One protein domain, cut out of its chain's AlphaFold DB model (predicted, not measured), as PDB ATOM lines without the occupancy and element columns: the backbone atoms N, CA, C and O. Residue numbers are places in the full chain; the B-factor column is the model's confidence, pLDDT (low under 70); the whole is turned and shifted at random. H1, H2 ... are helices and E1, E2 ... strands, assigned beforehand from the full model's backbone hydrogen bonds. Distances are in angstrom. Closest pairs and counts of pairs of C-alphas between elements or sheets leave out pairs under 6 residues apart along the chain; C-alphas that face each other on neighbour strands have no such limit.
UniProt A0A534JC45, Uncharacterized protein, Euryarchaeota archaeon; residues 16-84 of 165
ATOM      1  N   LEU A  16     210.958 185.391 289.487       57.25
ATOM      2  CA  LEU A  16     211.551 186.688 289.212       57.25
ATOM      3  C   LEU A  16     212.864 186.444 288.464       57.25
ATOM      4  O   LEU A  16     213.915 186.176 289.048       57.25
ATOM      5  N   ARG A  17     212.767 186.482 287.135       53.53
ATOM      6  CA  ARG A  17     213.899 186.655 286.218       53.53
ATOM      7  C   ARG A  17     213.587 187.841 285.311       53.53
ATOM      8  O   ARG A  17     213.131 187.662 284.184       53.53
ATOM      9  N   HIS A  18     213.799 189.057 285.806       56.38
ATOM     10  CA  HIS A  18     213.896 190.204 284.910       56.38
ATOM     11  C   HIS A  18     215.275 190.183 284.239       56.38
ATOM     12  O   HIS A  18     216.267 189.793 284.849       56.38
ATOM     13  N   ARG A  19     215.355 190.602 282.973       48.16
ATOM     14  CA  ARG A  19     216.604 190.597 282.183       48.16
ATOM     15  C   ARG A  19     217.703 191.499 282.770       48.16
ATOM     16  O   ARG A  19     218.859 191.376 282.379       48.16
ATOM     17  N   GLU A  20     217.335 192.390 283.681       57.75
ATOM     18  CA  GLU A  20     218.217 193.394 284.285       57.75
ATOM     19  C   GLU A  20     218.503 193.132 285.771       57.75
ATOM     20  O   GLU A  20     219.286 193.868 286.369       57.75
ATOM     21  N   ASP A  21     217.915 192.087 286.366       64.81
ATOM     22  CA  ASP A  21     218.153 191.769 287.773       64.81
ATOM     23  C   ASP A  21     219.404 190.890 287.904       64.81
ATOM     24  O   ASP A  21     219.444 189.794 287.339       64.81
ATOM     25  N   PRO A  22     220.428 191.314 288.669       74.44
ATOM     26  CA  PRO A  22     221.663 190.544 288.830       74.44
ATOM     27  C   PRO A  22     221.486 189.293 289.706       74.44
ATOM     28  O   PRO A  22     222.449 188.566 289.927       74.44
ATOM     29  N   ILE A  23     220.284 189.064 290.246       85.81
ATOM     30  CA  ILE A  23     219.949 187.940 291.120       85.81
ATOM     31  C   ILE A  23     218.640 187.320 290.631       85.81
ATOM     32  O   ILE A  23     217.615 187.999 290.565       85.81
ATOM     33  N   GLY A  24     218.663 186.022 290.327       85.81
ATOM     34  CA  GLY A  24     217.486 185.263 289.919       85.81
ATOM     35  C   GLY A  24     216.882 184.465 291.074       85.81
ATOM     36  O   GLY A  24     217.583 183.811 291.852       85.81
ATOM     37  N   GLY A  25     215.553 184.442 291.174       88.69
ATOM     38  CA  GLY A  25     214.908 183.706 292.256       88.69
ATOM     39  C   GLY A  25     213.424 183.449 292.072       88.69
ATOM     40  O   GLY A  25     212.763 183.984 291.186       88.69
ATOM     41  N   VAL A  26     212.889 182.615 292.958       90.62
ATOM     42  CA  VAL A  26     211.444 182.422 293.105       90.62
ATOM     43  C   VAL A  26     210.961 183.292 294.253       90.62
ATOM     44  O   VAL A  26     211.506 183.205 295.360       90.62
ATOM     45  N   LEU A  27     209.932 184.103 294.008       91.94
ATOM     46  CA  LEU A  27     209.288 184.890 295.050       91.94
ATOM     47  C   LEU A  27     208.632 183.955 296.072       91.94
ATOM     48  O   LEU A  27     207.764 183.151 295.739       91.94
ATOM     49  N   VAL A  28     209.076 184.033 297.326       94.69
ATOM     50  CA  VAL A  28     208.540 183.214 298.423       94.69
ATOM     51  C   VAL A  28     207.410 183.950 299.123       94.69
ATOM     52  O   VAL A  28     206.367 183.368 299.399       94.69
ATOM     53  N   THR A  29     207.632 185.226 299.436       94.25
ATOM     54  CA  THR A  29     206.638 186.083 300.082       94.25
ATOM     55  C   THR A  29     206.960 187.546 299.833       94.25
ATOM     56  O   THR A  29     208.125 187.917 299.679       94.25
ATOM     57  N   VAL A  30     205.922 188.371 299.857       93.38
ATOM     58  CA  VAL A  30     206.010 189.832 299.946       93.38
ATOM     59  C   VAL A  30     205.700 190.271 301.374       93.38
ATOM     60  O   VAL A  30     205.132 189.496 302.149       93.38
ATOM     61  N   ASN A  31     206.129 191.472 301.747       94.94
ATOM     62  CA  ASN A  31     205.840 192.042 303.053       94.94
ATOM     63  C   ASN A  31     204.590 192.924 303.000       94.94
ATOM     64  O   ASN A  31     204.665 194.108 302.671       94.94
ATOM     65  N   ASP A  32     203.444 192.360 303.370       95.00
ATOM     66  CA  ASP A  32     202.178 193.100 303.371       95.00
ATOM     67  C   ASP A  32     202.179 194.276 304.367       95.00
ATOM     68  O   ASP A  32     201.476 195.264 304.154       95.00
ATOM     69  N   ALA A  33     203.010 194.231 305.419       94.06
ATOM     70  CA  ALA A  33     203.103 195.320 306.395       94.06
ATOM     71  C   ALA A  33     203.615 196.621 305.759       94.06
ATOM     72  O   ALA A  33     203.153 197.704 306.109       94.06
ATOM     73  N   VAL A  34     204.519 196.521 304.780       94.19
ATOM     74  CA  VAL A  34     205.024 197.677 304.026       94.19
ATOM     75  C   VAL A  34     203.948 198.267 303.114       94.19
ATOM     76  O   VAL A  34     203.937 199.473 302.896       94.19
ATOM     77  N   LEU A  35     203.014 197.461 302.608       89.88
ATOM     78  CA  LEU A  35     201.900 197.979 301.807       89.88
ATOM     79  C   LEU A  35     200.939 198.812 302.664       89.88
ATOM     80  O   LEU A  35     200.437 199.833 302.201       89.88
ATOM     81  N   GLY A  36     200.712 198.394 303.914       90.06
ATOM     82  CA  GLY A  36     199.912 199.151 304.882       90.06
ATOM     83  C   GLY A  36     200.647 200.354 305.484       90.06
ATOM     84  O   GLY A  36     200.022 201.370 305.773       90.06
ATOM     85  N   ARG A  37     201.971 200.261 305.655       90.19
ATOM     86  CA  ARG A  37     202.824 201.317 306.218       90.19
ATOM     87  C   ARG A  37     204.147 201.422 305.438       90.19
ATOM     88  O   ARG A  37     205.170 200.902 305.892       90.19
ATOM     89  N   PRO A  38     204.171 202.143 304.297       91.06
ATOM     90  CA  PRO A  38     205.351 202.226 303.426       91.06
ATOM     91  C   PRO A  38     206.619 202.748 304.108       91.06
ATOM     92  O   PRO A  38     207.721 202.321 303.760       91.06
ATOM     93  N   LYS A  39     206.485 203.605 305.131       89.31
ATOM     94  CA  LYS A  39     207.622 204.170 305.879       89.31
ATOM     95  C   LYS A  39     208.497 203.131 306.590       89.31
ATOM     96  O   LYS A  39     209.671 203.402 306.838       89.31
ATOM     97  N   LEU A  40     207.986 201.916 306.829       92.06
ATOM     98  CA  LEU A  40     208.777 200.811 307.385       92.06
ATOM     99  C   LEU A  40     210.027 200.512 306.547       92.06
ATOM    100  O   LEU A  40     211.060 200.164 307.118       92.06
ATOM    101  N   LEU A  41     209.956 200.694 305.222       92.06
ATOM    102  CA  LEU A  41     211.091 200.521 304.309       92.06
ATOM    103  C   LEU A  41     212.285 201.401 304.684       92.06
ATOM    104  O   LEU A  41     213.428 200.978 304.550       92.06
ATOM    105  N   SER A  42     212.026 202.622 305.148       89.19
ATOM    106  CA  SER A  42     213.065 203.583 305.522       89.19
ATOM    107  C   SER A  42     213.449 203.470 306.996       89.19
ATOM    108  O   SER A  42     214.626 203.578 307.327       89.19
ATOM    109  N   GLU A  43     212.483 203.220 307.882       89.31
ATOM    110  CA  GLU A  43     212.708 203.155 309.334       89.31
ATOM    111  C   GLU A  43     213.390 201.852 309.782       89.31
ATOM    112  O   GLU A  43     214.128 201.834 310.768       89.31
ATOM    113  N   SER A  44     213.139 200.745 309.078       91.69
ATOM    114  CA  SER A  44     213.557 199.402 309.498       91.69
ATOM    115  C   SER A  44     213.935 198.487 308.314       91.69
ATOM    116  O   SER A  44     213.513 197.327 308.286       91.69
ATOM    117  N   PRO A  45     214.758 198.943 307.340       90.12
ATOM    118  CA  PRO A  45     214.979 198.262 306.050       90.12
ATOM    119  C   PRO A  45     215.445 196.803 306.165       90.12
ATOM    120  O   PRO A  45     215.124 195.966 305.327       90.12
ATOM    121  N   TYR A  46     216.196 196.484 307.222       89.19
ATOM    122  CA  TYR A  46     216.769 195.152 307.448       89.19
ATOM    123  C   TYR A  46     216.024 194.319 308.499       89.19
ATOM    124  O   TYR A  46     216.480 193.230 308.846       89.19
ATOM    125  N   ARG A  47     214.909 194.819 309.045       93.75
ATOM    126  CA  ARG A  47     214.104 194.108 310.050       93.75
ATOM    127  C   ARG A  47     212.654 193.991 309.610       93.75
ATOM    128  O   ARG A  47     212.281 192.970 309.051       93.75
ATOM    129  N   GLU A  48     211.843 195.014 309.842       95.06
ATOM    130  CA  GLU A  48     210.402 194.982 309.539       95.06
ATOM    131  C   GLU A  48     210.083 195.540 308.147       95.06
ATOM    132  O   GLU A  48     209.026 195.253 307.597       95.06
ATOM    133  N   GLY A  49     211.009 196.296 307.557       95.25
ATOM    134  CA  GLY A  49     210.882 197.001 306.284       95.25
ATOM    135  C   GLY A  49     211.537 196.310 305.092       95.25
ATOM    136  O   GLY A  49     212.128 196.979 304.254       95.25
ATOM    137  N   TRP A  50     211.478 194.983 305.006       94.06
ATOM    138  CA  TRP A  50     211.915 194.259 303.804       94.06
ATOM    139  C   TRP A  50     210.800 194.251 302.748       94.06
ATOM    140  O   TRP A  50     209.627 194.286 303.100       94.06
ATOM    141  N   PHE A  51     211.142 194.174 301.460       91.62
ATOM    142  CA  PHE A  51     210.154 194.151 300.367       91.62
ATOM    143  C   PHE A  51     209.599 192.747 300.107       91.62
ATOM    144  O   PHE A  51     208.391 192.507 300.126       91.62
ATOM    145  N   ALA A  52     210.510 191.812 299.845       91.62
ATOM    146  CA  ALA A  52     210.214 190.447 299.447       91.62
ATOM    147  C   ALA A  52     211.286 189.485 299.968       91.62
ATOM    148  O   ALA A  52     212.439 189.868 300.171       91.62
ATOM    149  N   ARG A  53     210.913 188.217 300.156       91.19
ATOM    150  CA  ARG A  53     211.859 187.116 300.361       91.19
ATOM    151  C   ARG A  53     211.915 186.280 299.100       91.19
ATOM    152  O   ARG A  53     210.882 185.835 298.598       91.19
ATOM    153  N   LEU A  54     213.128 186.046 298.625       90.94
ATOM    154  CA  LEU A  54     213.403 185.260 297.432       90.94
ATOM    155  C   LEU A  54     214.102 183.966 297.826       90.94
ATOM    156  O   LEU A  54     214.980 183.960 298.690       90.94
ATOM    157  N   ARG A  55     213.742 182.870 297.159       91.88
ATOM    158  CA  ARG A  55     214.560 181.661 297.134       91.88
ATOM    159  C   ARG A  55     215.427 181.729 295.889       91.88
ATOM    160  O   ARG A  55     214.910 181.612 294.778       91.88
ATOM    161  N   LEU A  56     216.720 181.937 296.099       91.38
ATOM    162  CA  LEU A  56     217.701 182.048 295.024       91.38
ATOM    163  C   LEU A  56     217.825 180.723 294.268       91.38
ATOM    164  O   LEU A  56     217.705 179.653 294.871       91.38
ATOM    165  N   MET A  57     218.037 180.802 292.955       89.00
ATOM    166  CA  MET A  57     218.174 179.617 292.101       89.00
ATOM    167  C   MET A  57     219.635 179.218 291.877       89.00
ATOM    168  O   MET A  57     219.938 178.032 291.964       89.00
ATOM    169  N   ASP A  58     220.526 180.185 291.632       88.88
ATOM    170  CA  ASP A  58     221.954 179.946 291.377       88.88
ATOM    171  C   ASP A  58     222.815 181.024 292.050       88.88
ATOM    172  O   ASP A  58     223.383 181.912 291.420       88.88
ATOM    173  N   TRP A  59     222.870 180.971 293.385       89.38
ATOM    174  CA  TRP A  59     223.606 181.967 294.165       89.38
ATOM    175  C   TRP A  59     225.100 182.068 293.813       89.38
ATOM    176  O   TRP A  59     225.593 183.193 293.751       89.38
ATOM    177  N   PRO A  60     225.846 180.966 293.591       90.31
ATOM    178  CA  PRO A  60     227.246 181.066 293.190       90.31
ATOM    179  C   PRO A  60     227.444 181.888 291.913       90.31
ATOM    180  O   PRO A  60     228.280 182.787 291.928       90.31
ATOM    181  N   ALA A  61     226.654 181.635 290.863       87.19
ATOM    182  CA  ALA A  61     226.751 182.384 289.610       87.19
ATOM    183  C   ALA A  61     226.277 183.839 289.765       87.19
ATOM    184  O   ALA A  61     226.978 184.765 289.356       87.19
ATOM    185  N   ASP A  62     225.130 184.059 290.415       89.00
ATOM    186  CA  ASP A  62     224.574 185.402 290.634       89.00
ATOM    187  C   ASP A  62     225.544 186.282 291.443       89.00
ATOM    188  O   ASP A  62     225.735 187.465 291.158       89.00
ATOM    189  N   ARG A  63     226.230 185.699 292.434       88.88
ATOM    190  CA  ARG A  63     227.207 186.410 293.266       88.88
ATOM    191  C   ARG A  63     228.391 186.946 292.464       88.88
ATOM    192  O   ARG A  63     228.911 187.998 292.829       88.88
ATOM    193  N   GLU A  64     228.825 186.255 291.412       87.94
ATOM    194  CA  GLU A  64     229.917 186.728 290.548       87.94
ATOM    195  C   GLU A  64     229.517 187.957 289.720       87.94
ATOM    196  O   GLU A  64     230.373 188.782 289.398       87.94
ATOM    197  N   ALA A  65     228.224 188.119 289.424       85.94
ATOM    198  CA  ALA A  65     227.692 189.279 288.714       85.94
ATOM    199  C   ALA A  65     227.508 190.518 289.615       85.94
ATOM    200  O   ALA A  65     227.363 191.635 289.111       85.94
ATOM    201  N   LEU A  66     227.518 190.351 290.943       88.25
ATOM    202  CA  LEU A  66     227.341 191.450 291.890       88.25
ATOM    203  C   LEU A  66     228.621 192.266 292.068       88.25
ATOM    204  O   LEU A  66     229.711 191.735 292.278       88.25
ATOM    205  N   LEU A  67     228.470 193.593 292.075       88.88
ATOM    206  CA  LEU A  67     229.575 194.497 292.362       88.88
ATOM    207  C   LEU A  67     229.932 194.446 293.862       88.88
ATOM    208  O   LEU A  67     229.076 194.748 294.698       88.88
ATOM    209  N   PRO A  68     231.190 194.132 294.226       89.12
ATOM    210  CA  PRO A  68     231.630 194.169 295.617       89.12
ATOM    211  C   PRO A  68     231.507 195.569 296.226       89.12
ATOM    212  O   PRO A  68     231.782 196.577 295.567       89.12
ATOM    213  N   ILE A  69     231.122 195.641 297.504       87.62
ATOM    214  CA  ILE A  69     230.828 196.916 298.174       87.62
ATOM    215  C   ILE A  69     232.028 197.867 298.194       87.62
ATOM    216  O   ILE A  69     231.851 199.067 298.031       87.62
ATOM    217  N   ASP A  70     233.249 197.346 298.335       90.88
ATOM    218  CA  ASP A  70     234.505 198.099 298.293       90.88
ATOM    219  C   ASP A  70     234.712 198.815 296.956       90.88
ATOM    220  O   ASP A  70     235.196 199.947 296.940       90.88
ATOM    221  N   ARG A  71     234.261 198.203 295.855       89.75
ATOM    222  CA  ARG A  71     234.277 198.799 294.514       89.75
ATOM    223  C   ARG A  71     233.071 199.700 294.253       89.75
ATOM    224  O   ARG A  71     233.150 200.592 293.414       89.75
ATOM    225  N   ALA A  72     231.971 199.492 294.976       89.19
ATOM    226  CA  ALA A  72     230.739 200.258 294.826       89.19
ATOM    227  C   ALA A  72     230.698 201.558 295.648       89.19
ATOM    228  O   ALA A  72     229.891 202.419 295.317       89.19
ATOM    229  N   LYS A  73     231.540 201.737 296.683       86.94
ATOM    230  CA  LYS A  73     231.433 202.842 297.671       86.94
ATOM    231  C   LYS A  73     231.179 204.232 297.071       86.94
ATOM    232  O   LYS A  73     230.346 204.967 297.582       86.94
ATOM    233  N   GLY A  74     231.854 204.578 295.973       89.06
ATOM    234  CA  GLY A  74     231.716 205.894 295.336       89.06
ATOM    235  C   GLY A  74     230.528 206.040 294.376       89.06
ATOM    236  O   GLY A  74     230.274 207.142 293.895       89.06
ATOM    237  N   LEU A  75     229.815 204.959 294.039       90.62
ATOM    238  CA  LEU A  75     228.669 205.017 293.124       90.62
ATOM    239  C   LEU A  75     227.449 205.688 293.774       90.62
ATOM    240  O   LEU A  75     226.951 206.644 293.170       90.62
ATOM    241  N   PRO A  76     227.008 205.298 294.992       89.56
ATOM    242  CA  PRO A  76     225.904 205.979 295.661       89.56
ATOM    243  C   PRO A  76     226.184 207.466 295.873       89.56
ATOM    244  O   PRO A  76     225.316 208.288 295.608       89.56
ATOM    245  N   GLU A  77     227.403 207.842 296.267       89.75
ATOM    246  CA  GLU A  77     227.777 209.249 296.475       89.75
ATOM    247  C   GLU A  77     227.639 210.080 295.192       89.75
ATOM    248  O   GLU A  77     227.083 211.182 295.206       89.75
ATOM    249  N   LYS A  78     228.094 209.537 294.054       92.56
ATOM    250  CA  LYS A  78     227.932 210.180 292.743       92.56
ATOM    251  C   LYS A  78     226.461 210.335 292.371       92.56
ATOM    252  O   LYS A  78     226.080 211.396 291.886       92.56
ATOM    253  N   GLN A  79     225.645 209.307 292.608       92.56
ATOM    254  CA  GLN A  79     224.207 209.347 292.334       92.56
ATOM    255  C   GLN A  79     223.491 210.360 293.228       92.56
ATOM    256  O   GLN A  79     222.749 211.190 292.718       92.56
ATOM    257  N   VAL A  80     223.766 210.356 294.535       91.81
ATOM    258  CA  VAL A  80     223.226 211.327 295.498       91.81
ATOM    259  C   VAL A  80     223.554 212.753 295.064       91.81
ATOM    260  O   VAL A  80     222.673 213.613 295.059       91.81
ATOM    261  N   LYS A  81     224.796 213.001 294.628       90.50
ATOM    262  CA  LYS A  81     225.211 214.310 294.115       90.50
ATOM    263  C   LYS A  81     224.484 214.682 292.820       90.50
ATOM    264  O   LYS A  81     223.985 215.797 292.724       90.50
ATOM    265  N   ALA A  82     224.430 213.775 291.845       94.44
ATOM    266  CA  ALA A  82     223.836 214.029 290.530       94.44
ATOM    267  C   ALA A  82     222.315 214.235 290.588       94.44
ATOM    268  O   ALA A  82     221.772 215.052 289.856       94.44
ATOM    269  N   LEU A  83     221.638 213.505 291.473       92.88
ATOM    270  CA  LEU A  83     220.191 213.580 291.667       92.88
ATOM    271  C   LEU A  83     219.787 214.629 292.706       92.88
ATOM    272  O   LEU A  83     218.604 214.767 292.997       92.88
ATOM    273  N   HIS A  84     220.755 215.346 293.287       88.38
ATOM    274  CA  HIS A  84     220.526 216.309 294.363       88.38
ATOM    275  C   HIS A  84     219.720 215.724 295.537       88.38
ATOM    276  O   HIS A  84     218.959 216.431 296.195       88.38
TER     277      HIS A  84
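Overview. This is residues 16 to 84 of the 165 residues of an uncharacterized protein of Euryarchaeota archaeon (UniProt A0A534JC45). The model is an open C: a narrow two-stranded ribbon, E1 and E2, with the short helices H1 and H2 beyond one end makes one limb, H3 stands past the other end of the ribbon at the bend, and H4 and H5 make a second limb that sticks out as a free arm, residues 68 to 84. The middle of the C is empty. The printed part has 69 residues, with two named strands and five named helices in the order E1, H1, H2, E2, H3, H4, H5; the sheet, E1 - E2, is antiparallel, and the class is mixed, helices and strands. The whole is loose, with a radius of gyration of the C-alphas of 14.8 A and spans of 34 by 34 by 21 A.

Arrangement. Strands E1, residues 25 to 30, and E2, residues 52 to 56, are antiparallel neighbours, with 156 degrees between their directions. N 26 and O 55 are within hydrogen-bond range at 2.9 A, and so are N 53 and O 29 at 2.8 A. C-alphas 30 and 52, which face each other, are 4.3 A apart. Helices H1, residues 32 to 36, and H2, residues 40 to 43, only just touch, and only at the corner by their link, with 3 pairs of C-alphas within 8 A; the closest C-alphas, of Val 34 and Leu 40, are 5.9 A apart. H3, residues 59 to 65, follows E2 by a tight link and is apart from E1. H4, residues 69 to 72, is apart from H3, and it and H5, residues 74 to 82, meet only through their link. H5 is apart from both strands and from H1, H2 and H3. In H1 and H5 every O i to N i+4 pair is within hydrogen-bond range; in H3 1 of 3 is, beside 3 of 4 O i to N i+3 pairs, and H2 and H4 are too short for an O i to N i+4 pair.

Along the chain. E1 begins at C-alpha 25, (214.908, 183.706, 292.256), and measures 13.3 A from first to last C-alpha; E2 measures 12.1 A. H1 measures 6.6 A, H2 5.0 A, H3 10.0 A and H4 4.7 A. H5, 12.3 A long, ends at C-alpha 82, (223.836, 214.029, 290.530).

Size, cuts and confidence. The C-alphas farthest apart are those of Met 57 and His 84, 36.8 A. Without residues 68 to 84, the body of 52 residues spans 34 by 21 by 17 A. The printed part has no cut. No link is long; that from H2 to E2, with 8 residues, is short, and the others are tight. The mean pLDDT of the printed part is 87.5, with residues 16 to 21 under 70.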